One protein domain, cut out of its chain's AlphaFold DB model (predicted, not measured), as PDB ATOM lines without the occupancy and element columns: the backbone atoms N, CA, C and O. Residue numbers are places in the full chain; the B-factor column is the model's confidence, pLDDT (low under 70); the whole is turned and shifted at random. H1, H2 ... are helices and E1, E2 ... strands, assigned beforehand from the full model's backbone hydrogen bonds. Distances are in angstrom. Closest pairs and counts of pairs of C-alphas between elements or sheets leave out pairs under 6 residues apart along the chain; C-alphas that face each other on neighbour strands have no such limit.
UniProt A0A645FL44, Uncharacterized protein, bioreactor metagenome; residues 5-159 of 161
ATOM      1  N   LEU A   5      12.529  37.328   6.553       93.25
ATOM      2  CA  LEU A   5      13.518  36.254   6.509       93.25
ATOM      3  C   LEU A   5      13.691  35.630   7.901       93.25
ATOM      4  O   LEU A   5      14.053  36.323   8.848       93.25
ATOM      5  N   SER A   6      13.489  34.319   8.027       90.25
ATOM      6  CA  SER A   6      14.012  33.552   9.165       90.25
ATOM      7  C   SER A   6      15.302  32.886   8.718       90.25
ATOM      8  O   SER A   6      15.282  32.113   7.759       90.25
ATOM      9  N   PHE A   7      16.422  33.214   9.357       82.75
ATOM     10  CA  PHE A   7      17.711  32.659   8.958       82.75
ATOM     11  C   PHE A   7      18.455  32.020  10.128       82.75
ATOM     12  O   PHE A   7      18.274  32.368  11.295       82.75
ATOM     13  N   PHE A   8      19.271  31.031   9.772       73.50
ATOM     14  CA  PHE A   8      20.047  30.221  10.701       73.50
ATOM     15  C   PHE A   8      21.283  30.991  11.178       73.50
ATOM     16  O   PHE A   8      21.430  31.214  12.367       73.50
ATOM     17  N   SER A   9      22.136  31.477  10.275       70.69
ATOM     18  CA  SER A   9      23.320  32.270  10.632       70.69
ATOM     19  C   SER A   9      23.647  33.312   9.566       70.69
ATOM     20  O   SER A   9      23.260  33.154   8.404       70.69
ATOM     21  N   ASP A  10      24.396  34.350   9.948       62.75
ATOM     22  CA  ASP A  10      24.809  35.426   9.036       62.75
ATOM     23  C   ASP A  10      25.594  34.892   7.824       62.75
ATOM     24  O   ASP A  10      25.506  35.442   6.727       62.75
ATOM     25  N   HIS A  11      26.308  33.774   7.989       60.03
ATOM     26  CA  HIS A  11      27.066  33.133   6.914       60.03
ATOM     27  C   HIS A  11      26.167  32.544   5.813       60.03
ATOM     28  O   HIS A  11      26.534  32.592   4.639       60.03
ATOM     29  N   ASN A  12      24.966  32.064   6.151       59.81
ATOM     30  CA  ASN A  12      24.101  31.351   5.204       59.81
ATOM     31  C   ASN A  12      23.341  32.286   4.252       59.81
ATOM     32  O   ASN A  12      22.837  31.845   3.223       59.81
ATOM     33  N   VAL A  13      23.245  33.579   4.572       61.78
ATOM     34  CA  VAL A  13      22.501  34.543   3.743       61.78
ATOM     35  C   VAL A  13      23.254  34.843   2.441       61.78
ATOM     36  O   VAL A  13      22.630  35.059   1.404       61.78
ATOM     37  N   SER A  14      24.588  34.757   2.459       56.97
ATOM     38  CA  SER A  14      25.424  34.900   1.258       56.97
ATOM     39  C   SER A  14      25.264  33.761   0.239       56.97
ATOM     40  O   SER A  14      25.605  33.939  -0.927       56.97
ATOM     41  N   GLU A  15      24.696  32.617   0.644       58.97
ATOM     42  CA  GLU A  15      24.433  31.463  -0.231       58.97
ATOM     43  C   GLU A  15      23.069  31.544  -0.948       58.97
ATOM     44  O   GLU A  15      22.729  30.660  -1.732       58.97
ATOM     45  N   LEU A  16      22.276  32.599  -0.712       62.12
ATOM     46  CA  LEU A  16      20.966  32.784  -1.351       62.12
ATOM     47  C   LEU A  16      21.049  33.175  -2.839       62.12
ATOM     48  O   LEU A  16      20.019  33.182  -3.516       62.12
ATOM     49  N   SER A  17      22.238  33.491  -3.364       56.75
ATOM     50  CA  SER A  17      22.463  33.709  -4.798       56.75
ATOM     51  C   SER A  17      23.464  32.707  -5.369       56.75
ATOM     52  O   SER A  17      24.568  32.567  -4.853       56.75
ATOM     53  N   GLU A  18      23.109  32.060  -6.484       57.81
ATOM     54  CA  GLU A  18      24.045  31.220  -7.255       57.81
ATOM     55  C   GLU A  18      25.189  32.046  -7.874       57.81
ATOM     56  O   GLU A  18      26.287  31.535  -8.099       57.81
ATOM     57  N   ASP A  19      24.948  33.337  -8.111       55.00
ATOM     58  CA  ASP A  19      25.960  34.283  -8.560       55.00
ATOM     59  C   ASP A  19      26.799  34.786  -7.380       55.00
ATOM     60  O   ASP A  19      26.302  34.982  -6.272       55.00
ATOM     61  N   THR A  20      28.074  35.094  -7.625       59.44
ATOM     62  CA  THR A  20      29.026  35.643  -6.637       59.44
ATOM     63  C   THR A  20      28.628  37.010  -6.060       59.44
ATOM     64  O   THR A  20      29.446  37.647  -5.402       59.44
ATOM     65  N   LEU A  21      27.418  37.495  -6.348       64.06
ATOM     66  CA  LEU A  21      26.935  38.840  -6.053       64.06
ATOM     67  C   LEU A  21      26.972  39.170  -4.557       64.06
ATOM     68  O   LEU A  21      27.277  40.304  -4.208       64.06
ATOM     69  N   PHE A  22      26.699  38.181  -3.701       69.12
ATOM     70  CA  PHE A  22      26.678  38.337  -2.241       69.12
ATOM     71  C   PHE A  22      27.756  37.535  -1.528       69.12
ATOM     72  O   PHE A  22      27.714  37.380  -0.307       69.12
ATOM     73  N   LYS A  23      28.720  36.996  -2.278       70.44
ATOM     74  CA  LYS A  23      29.800  36.219  -1.687       70.44
ATOM     75  C   LYS A  23      30.566  37.110  -0.705       70.44
ATOM     76  O   LYS A  23      31.065  38.161  -1.094       70.44
ATOM     77  N   ASP A  24      30.641  36.670   0.548       74.81
ATOM     78  CA  ASP A  24      31.264  37.391   1.665       74.81
ATOM     79  C   ASP A  24      30.565  38.716   2.063       74.81
ATOM     80  O   ASP A  24      31.080  39.450   2.909       74.81
ATOM     81  N   SER A  25      29.383  39.020   1.510       81.12
ATOM     82  CA  SER A  25      28.585  40.184   1.915       81.12
ATOM     83  C   SER A  25      27.954  39.975   3.297       81.12
ATOM     84  O   SER A  25      27.461  38.882   3.591       81.12
ATOM     85  N   PRO A  26      27.891  41.019   4.144       84.38
ATOM     86  CA  PRO A  26      27.143  40.967   5.391       84.38
ATOM     87  C   PRO A  26      25.662  40.649   5.155       84.38
ATOM     88  O   PRO A  26      25.034  41.199   4.252       84.38
ATOM     89  N   ALA A  27      25.077  39.823   6.024       84.81
ATOM     90  CA  ALA A  27      23.699  39.351   5.896       84.81
ATOM     91  C   ALA A  27      22.672  40.489   5.718       84.81
ATOM     92  O   ALA A  27      21.789  40.397   4.869       84.81
ATOM     93  N   HIS A  28      22.822  41.585   6.465       87.56
ATOM     94  CA  HIS A  28      21.926  42.741   6.392       87.56
ATOM     95  C   HIS A  28      21.942  43.451   5.031       87.56
ATOM     96  O   HIS A  28      20.888  43.862   4.557       87.56
ATOM     97  N   GLU A  29      23.097  43.535   4.361       88.88
ATOM     98  CA  GLU A  29      23.195  44.123   3.018       88.88
ATOM     99  C   GLU A  29      22.465  43.258   1.990       88.88
ATOM    100  O   GLU A  29      21.737  43.774   1.139       88.88
ATOM    101  N   VAL A  30      22.611  41.934   2.103       88.50
ATOM    102  CA  VAL A  30      21.897  40.977   1.249       88.50
ATOM    103  C   VAL A  30      20.390  41.084   1.474       88.50
ATOM    104  O   VAL A  30      19.626  41.133   0.513       88.50
ATOM    105  N   MET A  31      19.944  41.180   2.732       90.12
ATOM    106  CA  MET A  31      18.525  41.327   3.064       90.12
ATOM    107  C   MET A  31      17.931  42.619   2.499       90.12
ATOM    108  O   MET A  31      16.859  42.571   1.889       90.12
ATOM    109  N   THR A  32      18.632  43.747   2.651       91.06
ATOM    110  CA  THR A  32      18.222  45.030   2.066       91.06
ATOM    111  C   THR A  32      18.142  44.923   0.546       91.06
ATOM    112  O   THR A  32      17.144  45.319  -0.051       91.06
ATOM    113  N   HIS A  33      19.165  44.346  -0.093       89.94
ATOM    114  CA  HIS A  33      19.212  44.216  -1.546       89.94
ATOM    115  C   HIS A  33      18.068  43.354  -2.095       89.94
ATOM    116  O   HIS A  33      17.452  43.706  -3.100       89.94
ATOM    117  N   LEU A  34      17.773  42.229  -1.439       90.00
ATOM    118  CA  LEU A  34      16.687  41.327  -1.827       90.00
ATOM    119  C   LEU A  34      15.294  41.873  -1.468       90.00
ATOM    120  O   LEU A  34      14.291  41.295  -1.885       90.00
ATOM    121  N   GLY A  35      15.220  42.989  -0.735       92.56
ATOM    122  CA  GLY A  35      13.972  43.673  -0.407       92.56
ATOM    123  C   GLY A  35      13.168  43.001   0.706       92.56
ATOM    124  O   GLY A  35      11.940  43.012   0.652       92.56
ATOM    125  N   PHE A  36      13.832  42.393   1.694       93.88
ATOM    126  CA  PHE A  36      13.155  41.922   2.905       93.88
ATOM    127  C   PHE A  36      12.729  43.104   3.783       93.88
ATOM    128  O   PHE A  36      13.499  44.033   4.011       93.88
ATOM    129  N   ASP A  37      11.515  43.040   4.332       95.12
ATOM    130  CA  ASP A  37      10.981  44.073   5.228       95.12
ATOM    131  C   ASP A  37      11.439  43.868   6.680       95.12
ATOM    132  O   ASP A  37      11.484  44.797   7.488       95.12
ATOM    133  N   SER A  38      11.740  42.620   7.045       95.75
ATOM    134  CA  SER A  38      12.222  42.266   8.378       95.75
ATOM    135  C   SER A  38      12.995  40.953   8.374       95.75
ATOM    136  O   SER A  38      12.902  40.166   7.429       95.75
ATOM    137  N   PHE A  39      13.670  40.663   9.478       95.25
ATOM    138  CA  PHE A  39      14.275  39.363   9.714       95.25
ATOM    139  C   PHE A  39      14.072  38.888  11.150       95.25
ATOM    140  O   PHE A  39      13.681  39.649  12.031       95.25
ATOM    141  N   THR A  40      14.343  37.611  11.382       95.75
ATOM    142  CA  THR A  40      14.369  36.985  12.702       95.75
ATOM    143  C   THR A  40      15.395  35.851  12.703       95.75
ATOM    144  O   THR A  40      15.699  35.283  11.648       95.75
ATOM    145  N   ASN A  41      15.926  35.496  13.870       94.44
ATOM    146  CA  ASN A  41      16.734  34.284  14.002       94.44
ATOM    147  C   ASN A  41      15.825  33.045  13.970       94.44
ATOM    148  O   ASN A  41      14.675  33.105  14.408       94.44
ATOM    149  N   TYR A  42      16.336  31.913  13.478       91.88
ATOM    150  CA  TYR A  42      15.632  30.632  13.605       91.88
ATOM    151  C   TYR A  42      15.614  30.158  15.064       91.88
ATOM    152  O   TYR A  42      14.545  29.922  15.619       91.88
ATOM    153  N   ASN A  43      16.790  30.079  15.690       93.69
ATOM    154  CA  ASN A  43      16.986  29.817  17.115       93.69
ATOM    155  C   ASN A  43      18.281  30.504  17.596       93.69
ATOM    156  O   ASN A  43      19.055  31.022  16.790       93.69
ATOM    157  N   TRP A  44      18.534  30.507  18.904       95.69
ATOM    158  CA  TRP A  44      19.711  31.164  19.487       95.69
ATOM    159  C   TRP A  44      21.010  30.358  19.344       95.69
ATOM    160  O   TRP A  44      22.090  30.943  19.438       95.69
ATOM    161  N   ALA A  45      20.938  29.047  19.085       92.62
ATOM    162  CA  ALA A  45      22.110  28.171  18.942       92.62
ATOM    163  C   ALA A  45      23.004  28.530  17.756       92.62
ATOM    164  O   ALA A  45      24.187  28.191  17.734       92.62
ATOM    165  N   CYS A  46      22.444  29.240  16.785       86.81
ATOM    166  CA  CYS A  46      23.140  29.666  15.583       86.81
ATOM    167  C   CYS A  46      23.616  31.123  15.645       86.81
ATOM    168  O   CYS A  46      24.356  31.561  14.764       86.81
ATOM    169  N   SER A  47      23.204  31.852  16.685       91.25
ATOM    170  CA  SER A  47      23.451  33.286  16.847       91.25
ATOM    171  C   SER A  47      24.448  33.588  17.963       91.25
ATOM    172  O   SER A  47      25.247  34.513  17.846       91.25
ATOM    173  N   VAL A  48      24.415  32.821  19.057       94.94
ATOM    174  CA  VAL A  48      25.232  33.068  20.255       94.94
ATOM    175  C   VAL A  48      25.785  31.767  20.839       94.94
ATOM    176  O   VAL A  48      25.339  30.669  20.513       94.94
ATOM    177  N   ASN A  49      26.777  31.874  21.731       95.62
ATOM    178  CA  ASN A  49      27.299  30.705  22.436       95.62
ATOM    179  C   ASN A  49      26.295  30.212  23.490       95.62
ATOM    180  O   ASN A  49      26.129  30.827  24.543       95.62
ATOM    181  N   ILE A  50      25.700  29.058  23.217       95.44
ATOM    182  CA  ILE A  50      24.664  28.433  24.040       95.44
ATOM    183  C   ILE A  50      25.167  27.515  25.159       95.44
ATOM    184  O   ILE A  50      24.343  27.061  25.944       95.44
ATOM    185  N   ASP A  51      26.469  27.220  25.272       96.94
ATOM    186  CA  ASP A  51      26.999  26.336  26.333       96.94
ATOM    187  C   ASP A  51      27.090  27.051  27.697       96.94
ATOM    188  O   ASP A  51      28.148  27.164  28.321       96.94
ATOM    189  N   LYS A  52      25.963  27.611  28.134       97.94
ATOM    190  CA  LYS A  52      25.813  28.493  29.293       97.94
ATOM    191  C   LYS A  52      24.433  28.303  29.924       97.94
ATOM    192  O   LYS A  52      23.589  27.568  29.407       97.94
ATOM    193  N   ASP A  53      24.198  28.980  31.041       98.50
ATOM    194  CA  ASP A  53      22.853  29.096  31.594       98.50
ATOM    195  C   ASP A  53      21.973  29.986  30.711       98.50
ATOM    196  O   ASP A  53      22.428  30.971  30.130       98.50
ATOM    197  N   PHE A  54      20.681  29.666  30.644       98.50
ATOM    198  CA  PHE A  54      19.698  30.331  29.787       98.50
ATOM    199  C   PHE A  54      19.711  31.858  29.923       98.50
ATOM    200  O   PHE A  54      19.618  32.576  28.932       98.50
ATOM    201  N   CYS A  55      19.840  32.381  31.147       98.56
ATOM    202  CA  CYS A  55      19.862  33.829  31.378       98.56
ATOM    203  C   CYS A  55      21.145  34.506  30.863       98.56
ATOM    204  O   CYS A  55      21.097  35.677  30.481       98.56
ATOM    205  N   ASP A  56      22.264  33.783  30.809       98.69
ATOM    206  CA  ASP A  56      23.500  34.291  30.211       98.69
ATOM    207  C   ASP A  56      23.381  34.302  28.685       98.69
ATOM    208  O   ASP A  56      23.722  35.297  28.050       98.69
ATOM    209  N   VAL A  57      22.799  33.248  28.099       98.44
ATOM    210  CA  VAL A  57      22.480  33.210  26.660       98.44
ATOM    211  C   VAL A  57      21.515  34.338  26.284       98.44
ATOM    212  O   VAL A  57      21.741  35.041  25.302       98.44
ATOM    213  N   LEU A  58      20.476  34.575  27.093       98.69
ATOM    214  CA  LEU A  58      19.559  35.703  26.912       98.69
ATOM    215  C   LEU A  58      20.302  37.045  26.954       98.69
ATOM    216  O   LEU A  58      19.960  37.954  26.204       98.69
ATOM    217  N   THR A  59      21.307  37.192  27.816       98.69
ATOM    218  CA  THR A  59      22.117  38.417  27.880       98.69
ATOM    219  C   THR A  59      22.924  38.614  26.598       98.69
ATOM    220  O   THR A  59      22.920  39.710  26.042       98.69
ATOM    221  N   ASP A  60      23.545  37.557  26.074       98.25
ATOM    222  CA  ASP A  60      24.247  37.619  24.789       98.25
ATOM    223  C   ASP A  60      23.286  37.958  23.636       98.25
ATOM    224  O   ASP A  60      23.599  38.797  22.792       98.25
ATOM    225  N   MET A  61      22.088  37.364  23.631       97.75
ATOM    226  CA  MET A  61      21.075  37.623  22.606       97.75
ATOM    227  C   MET A  61      20.549  39.062  22.656       97.75
ATOM    228  O   MET A  61      20.301  39.659  21.609       97.75
ATOM    229  N   LYS A  62      20.416  39.653  23.850       98.25
ATOM    230  CA  LYS A  62      20.086  41.079  24.011       98.25
ATOM    231  C   LYS A  62      21.134  41.963  23.339       98.25
ATOM    232  O   LYS A  62      20.782  42.758  22.477       98.25
ATOM    233  N   ASN A  63      22.410  41.739  23.652       97.94
ATOM    234  CA  ASN A  63      23.516  42.507  23.074       97.94
ATOM    235  C   ASN A  63      23.583  42.366  21.542       97.94
ATOM    236  O   ASN A  63      23.846  43.331  20.825       97.94
ATOM    237  N   LEU A  64      23.330  41.161  21.021       95.81
ATOM    238  CA  LEU A  64      23.265  40.933  19.579       95.81
ATOM    239  C   LEU A  64      22.059  41.649  18.945       95.81
ATOM    240  O   LEU A  64      22.188  42.244  17.879       95.81
ATOM    241  N   SER A  65      20.911  41.656  19.623       96.00
ATOM    242  CA  SER A  65      19.703  42.353  19.161       96.00
ATOM    243  C   SER A  65      19.872  43.874  19.124       96.00
ATOM    244  O   SER A  65      19.273  44.523  18.268       96.00
ATOM    245  N   ASP A  66      20.710  44.439  19.997       95.75
ATOM    246  CA  ASP A  66      21.098  45.853  19.931       95.75
ATOM    247  C   ASP A  66      21.930  46.135  18.671       95.75
ATOM    248  O   ASP A  66      21.751  47.158  18.023       95.75
ATOM    249  N   THR A  67      22.787  45.194  18.255       94.38
ATOM    250  CA  THR A  67      23.527  45.313  16.985       94.38
ATOM    251  C   THR A  67      22.583  45.234  15.783       94.38
ATOM    252  O   THR A  67      22.728  45.991  14.827       94.38
ATOM    253  N   TYR A  68      21.592  44.342  15.838       94.56
ATOM    254  CA  TYR A  68      20.553  44.216  14.816       94.56
ATOM    255  C   TYR A  68      19.649  45.448  14.709       94.56
ATOM    256  O   TYR A  68      19.147  45.735  13.624       94.56
ATOM    257  N   ALA A  69      19.446  46.193  15.800       93.31
ATOM    258  CA  ALA A  69      18.637  47.412  15.797       93.31
ATOM    259  C   ALA A  69      19.245  48.540  14.939       93.31
ATOM    260  O   ALA A  69      18.518  49.426  14.493       93.31
ATOM    261  N   GLU A  70      20.554  48.487  14.679       93.19
ATOM    262  CA  GLU A  70      21.268  49.445  13.826       93.19
ATOM    263  C   GLU A  70      21.150  49.121  12.325       93.19
ATOM    264  O   GLU A  70      21.602  49.897  11.481       93.19
ATOM    265  N   TRP A  71      20.573  47.969  11.965       93.19
ATOM    266  CA  TRP A  71      20.427  47.549  10.572       93.19
ATOM    267  C   TRP A  71      19.221  48.223   9.906       93.19
ATOM    268  O   TRP A  71      18.238  48.583  10.551       93.19
ATOM    269  N   GLU A  72      19.276  48.373   8.580       93.00
ATOM    270  CA  GLU A  72      18.171  48.963   7.811       93.00
ATOM    271  C   GLU A  72      16.924  48.062   7.803       93.00
ATOM    272  O   GLU A  72      15.793  48.544   7.895       93.00
ATOM    273  N   VAL A  73      17.129  46.744   7.733       94.38
ATOM    274  CA  VAL A  73      16.057  45.746   7.788       94.38
ATOM    275  C   VAL A  73      15.649  45.518   9.242       94.38
ATOM    276  O   VAL A  73      16.489  45.273  10.100       94.38
ATOM    277  N   SER A  74      14.348  45.566   9.530       95.94
ATOM    278  CA  SER A  74      13.850  45.496  10.911       95.94
ATOM    279  C   SER A  74      14.012  44.106  11.532       95.94
ATOM    280  O   SER A  74      13.507  43.119  10.996       95.94
ATOM    281  N   TYR A  75      14.620  44.018  12.713       96.38
ATOM    282  CA  TYR A  75      14.697  42.769  13.473       96.38
ATOM    283  C   TYR A  75      13.420  42.511  14.281       96.38
ATOM    284  O   TYR A  75      13.026  43.321  15.114       96.38
ATOM    285  N   CYS A  76      12.780  41.363  14.059       97.38
ATOM    286  CA  CYS A  76      11.698  40.845  14.893       97.38
ATOM    287  C   CYS A  76      12.268  39.788  15.849       97.38
ATOM    288  O   CYS A  76      12.818  38.785  15.375       97.38
ATOM    289  N   PRO A  77      12.135  39.958  17.176       97.25
ATOM    290  CA  PRO A  77      12.827  39.103  18.123       97.25
ATOM    291  C   PRO A  77      12.335  37.655  18.074       97.25
ATOM    292  O   PRO A  77      11.136  37.381  17.977       97.25
ATOM    293  N   ASN A  78      13.292  36.735  18.175       97.31
ATOM    294  CA  ASN A  78      13.057  35.315  18.405       97.31
ATOM    295  C   ASN A  78      13.310  34.974  19.877       97.31
ATOM    296  O   ASN A  78      14.277  35.458  20.471       97.31
ATOM    297  N   VAL A  79      12.491  34.093  20.447       98.19
ATOM    298  CA  VAL A  79      12.755  33.463  21.742       98.19
ATOM    299  C   VAL A  79      12.928  31.961  21.552       98.19
ATOM    300  O   VAL A  79      12.016  31.275  21.101       98.19
ATOM    301  N   THR A  80      14.093  31.440  21.922       97.06
ATOM    302  CA  THR A  80      14.368  29.998  21.935       97.06
ATOM    303  C   THR A  80      13.988  29.408  23.292       97.06
ATOM    304  O   THR A  80      14.299  30.000  24.326       97.06
ATOM    305  N   VAL A  81      13.301  28.262  23.306       97.94
ATOM    306  CA  VAL A  81      12.902  27.585  24.553       97.94
ATOM    307  C   VAL A  81      14.095  26.902  25.217       97.94
ATOM    308  O   VAL A  81      14.188  26.896  26.440       97.94
ATOM    309  N   GLY A  82      15.021  26.348  24.439       96.56
ATOM    310  CA  GLY A  82      16.223  25.695  24.943       96.56
ATOM    311  C   GLY A  82      17.121  25.209  23.814       96.56
ATOM    312  O   GLY A  82      16.873  25.498  22.648       96.56
ATOM    313  N   TRP A  83      18.174  24.473  24.158       97.50
ATOM    314  CA  TRP A  83      18.942  23.725  23.171       97.50
ATOM    315  C   TRP A  83      19.723  22.584  23.819       97.50
ATOM    316  O   TRP A  83      20.625  22.814  24.630       97.50
ATOM    317  N   ASP A  84      19.424  21.369  23.382       97.06
ATOM    318  CA  ASP A  84      20.231  20.172  23.560       97.06
ATOM    319  C   ASP A  84      19.933  19.199  22.410       97.06
ATOM    320  O   ASP A  84      18.854  18.618  22.303       97.06
ATOM    321  N   ASN A  85      20.907  18.992  21.528       96.62
ATOM    322  CA  ASN A  85      20.757  18.069  20.407       96.62
ATOM    323  C   ASN A  85      21.354  16.677  20.677       96.62
ATOM    324  O   ASN A  85      21.426  15.859  19.755       96.62
ATOM    325  N   ASN A  86      21.764  16.373  21.916       97.38
ATOM    326  CA  ASN A  86      22.413  15.107  22.268       97.38
ATOM    327  C   ASN A  86      21.538  13.884  21.974       97.38
ATOM    328  O   ASN A  86      22.073  12.828  21.650       97.38
ATOM    329  N   VAL A  87      20.207  14.018  21.980       94.38
ATOM    330  CA  VAL A  87      19.277  12.928  21.621       94.38
ATOM    331  C   VAL A  87      19.472  12.402  20.192       94.38
ATOM    332  O   VAL A  87      19.056  11.289  19.878       94.38
ATOM    333  N   ARG A  88      20.136  13.174  19.323       96.19
ATOM    334  CA  ARG A  88      20.477  12.775  17.951       96.19
ATOM    335  C   ARG A  88      21.749  11.922  17.869       96.19
ATOM    336  O   ARG A  88      22.058  11.404  16.797       96.19
ATOM    337  N   PHE A  89      22.511  11.790  18.957       96.50
ATOM    338  CA  PHE A  89      23.863  11.238  18.928       96.50
ATOM    339  C   PHE A  89      24.107  10.197  20.027       96.50
ATOM    340  O   PHE A  89      23.604  10.273  21.138       96.50
ATOM    341  N   HIS A  90      24.970   9.223  19.729       95.88
ATOM    342  CA  HIS A  90      25.444   8.234  20.711       95.88
ATOM    343  C   HIS A  90      26.668   8.700  21.514       95.88
ATOM    344  O   HIS A  90      27.195   7.959  22.340       95.88
ATOM    345  N   ARG A  91      27.154   9.911  21.240       96.31
ATOM    346  CA  ARG A  91      28.260  10.555  21.948       96.31
ATOM    347  C   ARG A  91      27.795  11.915  22.435       96.31
ATOM    348  O   ARG A  91      26.924  12.509  21.808       96.31
ATOM    349  N   PHE A  92      28.446  12.416  23.476       96.69
ATOM    350  CA  PHE A  92      28.188  13.766  23.947       96.69
ATOM    351  C   PHE A  92      28.562  14.810  22.885       96.69
ATOM    352  O   PHE A  92      29.658  14.756  22.313       96.69
ATOM    353  N   ILE A  93      27.656  15.753  22.649       96.88
ATOM    354  CA  ILE A  93      27.832  16.934  21.813       96.88
ATOM    355  C   ILE A  93      27.806  18.169  22.728       96.88
ATOM    356  O   ILE A  93      26.794  18.408  23.391       96.88
ATOM    357  N   PRO A  94      28.910  18.937  22.801       94.50
ATOM    358  CA  PRO A  94      28.949  20.214  23.516       94.50
ATOM    359  C   PRO A  94      27.998  21.256  22.917       94.50
ATOM    360  O   PRO A  94      27.579  21.131  21.767       94.50
ATOM    361  N   GLY A  95      27.718  22.321  23.675       95.06
ATOM    362  CA  GLY A  95      26.677  23.285  23.316       95.06
ATOM    363  C   GLY A  95      25.328  22.862  23.874       95.06
ATOM    364  O   GLY A  95      24.402  22.629  23.112       95.06
ATOM    365  N   VAL A  96      25.238  22.724  25.199       97.31
ATOM    366  CA  VAL A  96      23.985  22.432  25.906       97.31
ATOM    367  C   VAL A  96      23.596  23.656  26.719       97.31
ATOM    368  O   VAL A  96      24.342  24.076  27.611       97.31
ATOM    369  N   MET A  97      22.422  24.204  26.423       98.00
ATOM    370  CA  MET A  97      21.846  25.307  27.179       98.00
ATOM    371  C   MET A  97      21.240  24.777  28.475       98.00
ATOM    372  O   MET A  97      20.449  23.838  28.471       98.00
ATOM    373  N   LYS A  98      21.614  25.382  29.602       98.12
ATOM    374  CA  LYS A  98      21.223  24.918  30.940       98.12
ATOM    375  C   LYS A  98      20.155  25.825  31.533       98.12
ATOM    376  O   LYS A  98      20.064  27.002  31.193       98.12
ATOM    377  N   ASN A  99      19.378  25.297  32.478       98.06
ATOM    378  CA  ASN A  99      18.413  26.075  33.263       98.06
ATOM    379  C   ASN A  99      17.366  26.822  32.415       98.06
ATOM    380  O   ASN A  99      16.918  27.912  32.777       98.06
ATOM    381  N   ASN A 100      16.947  26.235  31.298       97.12
ATOM    382  CA  ASN A 100      15.913  26.758  30.410       97.12
ATOM    383  C   ASN A 100      14.489  26.491  30.947       97.12
ATOM    384  O   ASN A 100      13.627  25.971  30.248       97.12
ATOM    385  N   THR A 101      14.241  26.811  32.221       98.38
ATOM    386  CA  THR A 101      12.953  26.582  32.899       98.38
ATOM    387  C   THR A 101      11.859  27.537  32.394       98.38
ATOM    388  O   THR A 101      12.188  28.597  31.844       98.38
ATOM    389  N   PRO A 102      10.562  27.243  32.622       98.56
ATOM    390  CA  PRO A 102       9.469  28.158  32.284       98.56
ATOM    391  C   PRO A 102       9.632  29.582  32.831       98.56
ATOM    392  O   PRO A 102       9.264  30.540  32.151       98.56
ATOM    393  N   GLU A 103      10.210  29.744  34.024       98.69
ATOM    394  CA  GLU A 103      10.460  31.050  34.649       98.69
ATOM    395  C   GLU A 103      11.571  31.826  33.936       98.69
ATOM    396  O   GLU A 103      11.484  33.043  33.775       98.69
ATOM    397  N   ASN A 104      12.636  31.145  33.506       98.75
ATOM    398  CA  ASN A 104      13.713  31.786  32.756       98.75
ATOM    399  C   ASN A 104      13.280  32.106  31.322       98.75
ATOM    400  O   ASN A 104      13.588  33.188  30.823       98.75
ATOM    401  N   PHE A 105      12.488  31.230  30.705       98.69
ATOM    402  CA  PHE A 105      11.830  31.493  29.430       98.69
ATOM    403  C   PHE A 105      10.884  32.707  29.507       98.69
ATOM    404  O   PHE A 105      10.928  33.571  28.633       98.69
ATOM    405  N   GLU A 106      10.107  32.859  30.589       98.69
ATOM    406  CA  GLU A 106       9.250  34.036  30.828       98.69
ATOM    407  C   GLU A 106      10.048  35.352  30.783       98.69
ATOM    408  O   GLU A 106       9.608  36.329  30.176       98.69
ATOM    409  N   LYS A 107      11.269  35.377  31.338       98.75
ATOM    410  CA  LYS A 107      12.156  36.556  31.270       98.75
ATOM    411  C   LYS A 107      12.549  36.911  29.837       98.75
ATOM    412  O   LYS A 107      12.668  38.094  29.518       98.75
ATOM    413  N   ALA A 108      12.759  35.914  28.980       98.69
ATOM    414  CA  ALA A 108      13.048  36.149  27.570       98.69
ATOM    415  C   ALA A 108      11.822  36.676  26.817       98.69
ATOM    416  O   ALA A 108      11.953  37.600  26.020       98.69
ATOM    417  N   LEU A 109      10.627  36.163  27.120       98.69
ATOM    418  CA  LEU A 109       9.378  36.691  26.566       98.69
ATOM    419  C   LEU A 109       9.137  38.149  26.980       98.69
ATOM    420  O   LEU A 109       8.771  38.969  26.140       98.69
ATOM    421  N   LEU A 110       9.379  38.487  28.251       98.69
ATOM    422  CA  LEU A 110       9.290  39.863  28.751       98.69
ATOM    423  C   LEU A 110      10.266  40.790  28.024       98.69
ATOM    424  O   LEU A 110       9.884  41.891  27.641       98.69
ATOM    425  N   TRP A 111      11.500  40.334  27.791       98.62
ATOM    426  CA  TRP A 111      12.457  41.080  26.980       98.62
ATOM    427  C   TRP A 111      11.972  41.260  25.538       98.62
ATOM    428  O   TRP A 111      11.987  42.378  25.043       98.62
ATOM    429  N   ALA A 112      11.522  40.199  24.868       98.38
ATOM    430  CA  ALA A 112      11.071  40.295  23.484       98.38
ATOM    431  C   ALA A 112       9.869  41.246  23.353       98.38
ATOM    432  O   ALA A 112       9.799  42.029  22.405       98.38
ATOM    433  N   LYS A 113       8.960  41.228  24.339       97.69
ATOM    434  CA  LYS A 113       7.858  42.187  24.454       97.69
ATOM    435  C   LYS A 113       8.370  43.624  24.607       97.69
ATOM    436  O   LYS A 113       7.922  44.507  23.884       97.69
ATOM    437  N   ASP A 114       9.296  43.856  25.532       97.81
ATOM    438  CA  ASP A 114       9.895  45.177  25.759       97.81
ATOM    439  C   ASP A 114      10.639  45.691  24.515       97.81
ATOM    440  O   ASP A 114      10.473  46.844  24.119       97.81
ATOM    441  N   TYR A 115      11.366  44.811  23.821       97.88
ATOM    442  CA  TYR A 115      12.050  45.122  22.569       97.88
ATOM    443  C   TYR A 115      11.062  45.626  21.512       97.88
ATOM    444  O   TYR A 115      11.220  46.734  21.001       97.88
ATOM    445  N   ILE A 116       9.992  44.878  21.217       96.06
ATOM    446  CA  ILE A 116       9.017  45.340  20.217       96.06
ATOM    447  C   ILE A 116       8.298  46.617  20.665       96.06
ATOM    448  O   ILE A 116       7.942  47.441  19.823       96.06
ATOM    449  N   ASP A 117       8.051  46.806  21.964       95.75
ATOM    450  CA  ASP A 117       7.356  47.982  22.501       95.75
ATOM    451  C   ASP A 117       8.200  49.254  22.431       95.75
ATOM    452  O   ASP A 117       7.659  50.327  22.152       95.75
ATOM    453  N   THR A 118       9.515  49.125  22.576       96.00
ATOM    454  CA  THR A 118      10.480  50.228  22.460       96.00
ATOM    455  C   THR A 118      10.900  50.528  21.016       96.00
ATOM    456  O   THR A 118      11.390  51.624  20.749       96.00
ATOM    457  N   HIS A 119      10.630  49.625  20.065       95.06
ATOM    458  CA  HIS A 119      10.954  49.785  18.641       95.06
ATOM    459  C   HIS A 119       9.680  49.913  17.777       95.06
ATOM    460  O   HIS A 119       9.274  48.964  17.108       95.06
ATOM    461  N   PRO A 120       9.028  51.092  17.713       90.75
ATOM    462  CA  PRO A 120       7.702  51.248  17.094       90.75
ATOM    463  C   PRO A 120       7.661  51.029  15.573       90.75
ATOM    464  O   PRO A 120       6.576  50.908  15.010       90.75
ATOM    465  N   LYS A 121       8.820  51.016  14.902       88.69
ATOM    466  CA  LYS A 121       8.939  50.729  13.463       88.69
ATOM    467  C   LYS A 121       9.052  49.232  13.160       88.69
ATOM    468  O   LYS A 121       8.816  48.837  12.024       88.69
ATOM    469  N   VAL A 122       9.396  48.421  14.160       93.06
ATOM    470  CA  VAL A 122       9.490  46.968  14.027       93.06
ATOM    471  C   VAL A 122       8.070  46.386  14.017       93.06
ATOM    472  O   VAL A 122       7.235  46.792  14.837       93.06
ATOM    473  N   PRO A 123       7.755  45.440  13.112       93.62
ATOM    474  CA  PRO A 123       6.493  44.713  13.153       93.62
ATOM    475  C   PRO A 123       6.234  44.123  14.542       93.62
ATOM    476  O   PRO A 123       7.134  43.581  15.177       93.62
ATOM    477  N   LYS A 124       4.987  44.180  15.019       93.75
ATOM    478  CA  LYS A 124       4.587  43.596  16.312       93.75
ATOM    479  C   LYS A 124       4.472  42.071  16.211       93.75
ATOM    480  O   LYS A 124       3.388  41.507  16.330       93.75
ATOM    481  N   LEU A 125       5.599  41.428  15.938       95.62
ATOM    482  CA  LEU A 125       5.753  40.000  15.733       95.62
ATOM    483  C   LEU A 125       6.944  39.512  16.556       95.62
ATOM    484  O   LEU A 125       8.036  40.066  16.480       95.62
ATOM    485  N   ILE A 126       6.711  38.454  17.323       97.50
ATOM    486  CA  ILE A 126       7.733  37.719  18.062       97.50
ATOM    487  C   ILE A 126       7.643  36.279  17.577       97.50
ATOM    488  O   ILE A 126       6.542  35.727  17.498       97.50
ATOM    489  N   THR A 127       8.777  35.679  17.239       97.38
ATOM    490  CA  THR A 127       8.837  34.257  16.894       97.38
ATOM    491  C   THR A 127       9.316  33.456  18.096       97.38
ATOM    492  O   THR A 127      10.064  33.954  18.937       97.38
ATOM    493  N   ILE A 128       8.852  32.213  18.215       98.06
ATOM    494  CA  ILE A 128       9.309  31.299  19.259       98.06
ATOM    495  C   ILE A 128       9.791  30.023  18.586       98.06
ATOM    496  O   ILE A 128       9.047  29.404  17.823       98.06
ATOM    497  N   ASN A 129      11.027  29.635  18.882       95.75
ATOM    498  CA  ASN A 129      11.557  28.322  18.551       95.75
ATOM    499  C   ASN A 129      11.404  27.416  19.783       95.75
ATOM    500  O   ASN A 129      12.014  27.688  20.810       95.75
ATOM    501  N   SER A 130      10.570  26.377  19.748       96.19
ATOM    502  CA  SER A 130       9.626  25.995  18.683       96.19
ATOM    503  C   SER A 130       8.349  25.395  19.281       96.19
ATOM    504  O   SER A 130       8.242  25.254  20.495       96.19
ATOM    505  N   TRP A 131       7.379  24.992  18.451       97.69
ATOM    506  CA  TRP A 131       6.257  24.200  18.961       97.69
ATOM    507  C   TRP A 131       6.717  22.832  19.492       97.69
ATOM    508  O   TRP A 131       6.431  22.517  20.641       97.69
ATOM    509  N   ASN A 132       7.443  22.033  18.702       96.88
ATOM    510  CA  ASN A 132       7.697  20.617  19.004       96.88
ATOM    511  C   ASN A 132       9.036  20.070  18.469       96.88
ATOM    512  O   ASN A 132       9.127  18.923  18.023       96.88
ATOM    513  N   GLU A 133      10.106  20.860  18.504       95.31
ATOM    514  CA  GLU A 133      11.452  20.435  18.094       95.31
ATOM    515  C   GLU A 133      12.152  19.628  19.203       95.31
ATOM    516  O   GLU A 133      13.190  19.990  19.756       95.31
ATOM    517  N   TRP A 134      11.565  18.473  19.520       95.44
ATOM    518  CA  TRP A 134      12.028  17.549  20.558       95.44
ATOM    519  C   TRP A 134      13.479  17.110  20.382       95.44
ATOM    520  O   TRP A 134      14.200  16.917  21.357       95.44
ATOM    521  N   THR A 135      13.931  16.971  19.134       95.81
ATOM    522  CA  THR A 135      15.304  16.530  18.844       95.81
ATOM    523  C   THR A 135      16.379  17.578  19.155       95.81
ATOM    524  O   THR A 135      17.562  17.253  19.073       95.81
ATOM    525  N   GLU A 136      15.980  18.806  19.494       95.69
ATOM    526  CA  GLU A 136      16.850  19.895  19.974       95.69
ATOM    527  C   GLU A 136      16.468  20.341  21.387       95.69
ATOM    528  O   GLU A 136      16.967  21.357  21.863       95.69
ATOM    529  N   THR A 137      15.534  19.624  22.026       94.06
ATOM    530  CA  THR A 137      14.917  19.976  23.313       94.06
ATOM    531  C   THR A 137      14.455  21.439  23.388       94.06
ATOM    532  O   THR A 137      14.508  22.064  24.448       94.06
ATOM    533  N   SER A 138      14.023  21.997  22.255       96.12
ATOM    534  CA  SER A 138      13.527  23.368  22.133       96.12
ATOM    535  C   SER A 138      12.053  23.326  21.740       96.12
ATOM    536  O   SER A 138      11.696  23.496  20.575       96.12
ATOM    537  N   TYR A 139      11.179  23.007  22.692       96.62
ATOM    538  CA  TYR A 139       9.763  22.735  22.434       96.62
ATOM    539  C   TYR A 139       8.848  23.445  23.441       96.62
ATOM    540  O   TYR A 139       9.142  23.522  24.629       96.62
ATOM    541  N   LEU A 140       7.718  23.957  22.953       97.50
ATOM    542  CA  LEU A 140       6.619  24.500  23.755       97.50
ATOM    543  C   LEU A 140       5.559  23.451  24.092       97.50
ATOM    544  O   LEU A 140       4.750  23.674  24.994       97.50
ATOM    545  N   GLU A 141       5.505  22.371  23.310       98.25
ATOM    546  CA  GLU A 141       4.558  21.278  23.480       98.25
ATOM    547  C   GLU A 141       4.584  20.785  24.936       98.25
ATOM    548  O   GLU A 141       5.665  20.520  25.464       98.25
ATOM    549  N   PRO A 142       3.420  20.682  25.607       98.00
ATOM    550  CA  PRO A 142       3.375  20.228  26.988       98.00
ATOM    551  C   PRO A 142       4.012  18.854  27.179       98.00
ATOM    552  O   PRO A 142       3.753  17.927  26.412       98.00
ATOM    553  N   ASP A 143       4.786  18.718  28.248       96.69
ATOM    554  CA  ASP A 143       5.533  17.508  28.577       96.69
ATOM    555  C   ASP A 143       5.205  16.996  29.991       96.69
ATOM    556  O   ASP A 143       4.290  17.481  30.661       96.69
ATOM    557  N   ASP A 144       5.923  15.976  30.449       97.06
ATOM    558  CA  ASP A 144       5.795  15.429  31.801       97.06
ATOM    559  C   ASP A 144       6.658  16.160  32.849       97.06
ATOM    560  O   ASP A 144       6.436  15.980  34.048       97.06
ATOM    561  N   LEU A 145       7.602  17.004  32.421       96.00
ATOM    562  CA  LEU A 145       8.522  17.739  33.291       96.00
ATOM    563  C   LEU A 145       7.934  19.070  33.783       96.00
ATOM    564  O   LEU A 145       7.950  19.360  34.980       96.00
ATOM    565  N   TYR A 146       7.411  19.876  32.864       97.50
ATOM    566  CA  TYR A 146       6.850  21.203  33.103       97.50
ATOM    567  C   TYR A 146       5.367  21.304  32.737       97.50
ATOM    568  O   TYR A 146       4.732  22.312  33.068       97.50
ATOM    569  N   GLY A 147       4.781  20.294  32.083       98.12
ATOM    570  CA  GLY A 147       3.377  20.332  31.681       98.12
ATOM    571  C   GLY A 147       3.110  21.540  30.790       98.12
ATOM    572  O   GLY A 147       3.780  21.759  29.790       98.12
ATOM    573  N   TYR A 148       2.159  22.383  31.181       98.25
ATOM    574  CA  TYR A 148       1.837  23.616  30.455       98.25
ATOM    575  C   TYR A 148       2.755  24.803  30.792       98.25
ATOM    576  O   TYR A 148       2.470  25.916  30.359       98.25
ATOM    577  N   GLY A 149       3.835  24.605  31.555       98.44
ATOM    578  CA  GLY A 149       4.667  25.678  32.112       98.44
ATOM    579  C   GLY A 149       5.066  26.758  31.102       98.44
ATOM    580  O   GLY A 149       4.809  27.936  31.345       98.44
ATOM    581  N   TYR A 150       5.617  26.380  29.943       98.44
ATOM    582  CA  TYR A 150       6.011  27.347  28.909       98.44
ATOM    583  C   TYR A 150       4.818  28.096  28.293       98.44
ATOM    584  O   TYR A 150       4.892  29.308  28.077       98.44
ATOM    585  N   LEU A 151       3.699  27.408  28.044       98.19
ATOM    586  CA  LEU A 151       2.478  28.028  27.517       98.19
ATOM    587  C   LEU A 151       1.845  28.987  28.536       98.19
ATOM    588  O   LEU A 151       1.360  30.054  28.158       98.19
ATOM    589  N   GLU A 152       1.897  28.654  29.825       98.38
ATOM    590  CA  GLU A 152       1.475  29.549  30.901       98.38
ATOM    591  C   GLU A 152       2.376  30.787  30.995       98.38
ATOM    592  O   GLU A 152       1.857  31.885  31.193       98.38
ATOM    593  N   SER A 153       3.691  30.661  30.778       98.25
ATOM    594  CA  SER A 153       4.594  31.818  30.666       98.25
ATOM    595  C   SER A 153       4.214  32.729  29.491       98.25
ATOM    596  O   SER A 153       4.115  33.943  29.665       98.25
ATOM    597  N   ILE A 154       3.904  32.169  28.311       98.06
ATOM    598  CA  ILE A 154       3.389  32.948  27.165       98.06
ATOM    599  C   ILE A 154       2.091  33.661  27.540       98.06
ATOM    600  O   ILE A 154       1.943  34.860  27.289       98.06
ATOM    601  N   ARG A 155       1.157  32.936  28.166       97.69
ATOM    602  CA  ARG A 155      -0.126  33.486  28.605       97.69
ATOM    603  C   ARG A 155       0.078  34.666  29.551       97.69
ATOM    604  O   ARG A 155      -0.480  35.721  29.296       97.69
ATOM    605  N   LYS A 156       0.906  34.527  30.586       97.62
ATOM    606  CA  LYS A 156       1.178  35.605  31.553       97.62
ATOM    607  C   LYS A 156       1.755  36.866  30.907       97.62
ATOM    608  O   LYS A 156       1.430  37.961  31.343       97.62
ATOM    609  N   VAL A 157       2.616  36.724  29.898       97.56
ATOM    610  CA  VAL A 157       3.298  37.877  29.282       97.56
ATOM    611  C   VAL A 157       2.420  38.587  28.250       97.56
ATOM    612  O   VAL A 157       2.414  39.818  28.191       97.56
ATOM    613  N   PHE A 158       1.688  37.831  27.428       95.75
ATOM    614  CA  PHE A 158       0.985  38.377  26.258       95.75
ATOM    615  C   PHE A 158      -0.535  38.373  26.371       95.75
ATOM    616  O   PHE A 158      -1.208  39.058  25.601       95.75
ATOM    617  N   LYS A 159      -1.089  37.622  27.320       91.19
ATOM    618  CA  LYS A 159      -2.522  37.550  27.587       91.19
ATOM    619  C   LYS A 159      -2.780  38.050  29.007       91.19
ATOM    620  O   LYS A 159      -3.003  37.266  29.923       91.19
TER     621      LYS A 159
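AT A GLANCE: This is residues 5 to 159 of the 161 residues of an uncharacterized protein of bioreactor metagenome (UniProt A0A645FL44). Three helices, H3, H4 and H5, run the same way side by side, with H4 between the other two, and H4 covers strand E3 of the small two-stranded sheet E3 E4. A second two-stranded sheet, E1 E2, follows on from E3 where Asn 41 comes close to Asn 78, with the helix pair H1 and H2 at that end of the model, while long stretches with no named element fill out much of the rest. The 155 printed residues hold five named helices and four named strands, in the order E1 H1 H2 E2 H3 E3 H4 E4 H5, and both sheets are parallel. The class is mostly helix, but under half of the residues, 71, are in named elements. The whole is compact, with a radius of gyration of the C-alphas of 16.2 A, and only just flat, spanning 49 by 42 by 23 A.

HOW THE PARTS SIT: Strand E3, residues 78 to 80, and strand E4, residues 127 to 129, are parallel neighbours at 21 degrees, with N 79 and O 127 2.9 A apart, within hydrogen-bond range. Helix H4, residues 102 to 118, comes nearest to E3 at the C-alphas of Val 79 and Ala 108, 6.4 A apart. E3, H4 and E4 form a strand-helix-strand unit, two parallel neighbour strands with a helix between them in the chain, and its crossover is right-handed. Helix H3, residues 54 to 69, touches H4 with residues 54 to 58 alone, closest at the C-alphas of Leu 58 and Ala 108, 6.6 A; the two run the same way at a shallow tilt of 15 degrees. Helix H5, residues 149 to 158, touches H4, closest at the C-alphas of Pro 102 and Tyr 150, 4.9 A, and runs the same way at a shallow tilt of 23 degrees. H3 and H5 are apart. Strand E1, residues 5 to 7, and strand E2, residues 38 to 41, are parallel neighbours at 21 degrees, with N 40 and O 5 2.9 A apart and N 5 and O 38 3.0 A apart, both within hydrogen-bond range. Residues 38 to 39 of E2 also pair in parallel with residues 74 to 75. Between E1 and E2 in the chain come helix H1, residues 10 to 16, and helix H2, residues 27 to 34, in a second unit with a right-handed crossover. H1 touches H2, closest at the C-alphas of Asp 10 and Ala 27, 5.1 A, the same way at a shallow tilt of 29 degrees. In H2, H3, H4 and H5 every O i to N i+4 pair is within hydrogen-bond range; in H1 it is 0 of 3, beside 2 of 4 O i to N i+3 pairs.

IN THESE COORDINATES: E1 begins at C-alpha 5, (13.518, 36.254, 6.509). H4 is 24.2 A long, from C-alpha 102 at (9.469, 28.158, 32.284) to C-alpha 118, and H3 is 22.1 A. H5 is 14.5 A and ends at C-alpha 158, (0.985, 38.377, 26.258). H1 is 11.4 A, E2 10.8 A, H2 10.6 A, E4 6.7 A, E3 6.5 A and E1 6.0 A.

THE WHOLE: The C-alphas of Leu 21 and Asp 144 are the two farthest apart, at 49.3 A. The printed part has no cut. The links E2 to H3, E3 to H4 and E4 to H5 are long; the C-alphas of residues 81 to 101 lie 9 to 27 A from the mean of the C-alphas. Mean pLDDT of the printed part is 92.0, and residues 10 to 22 are under 70.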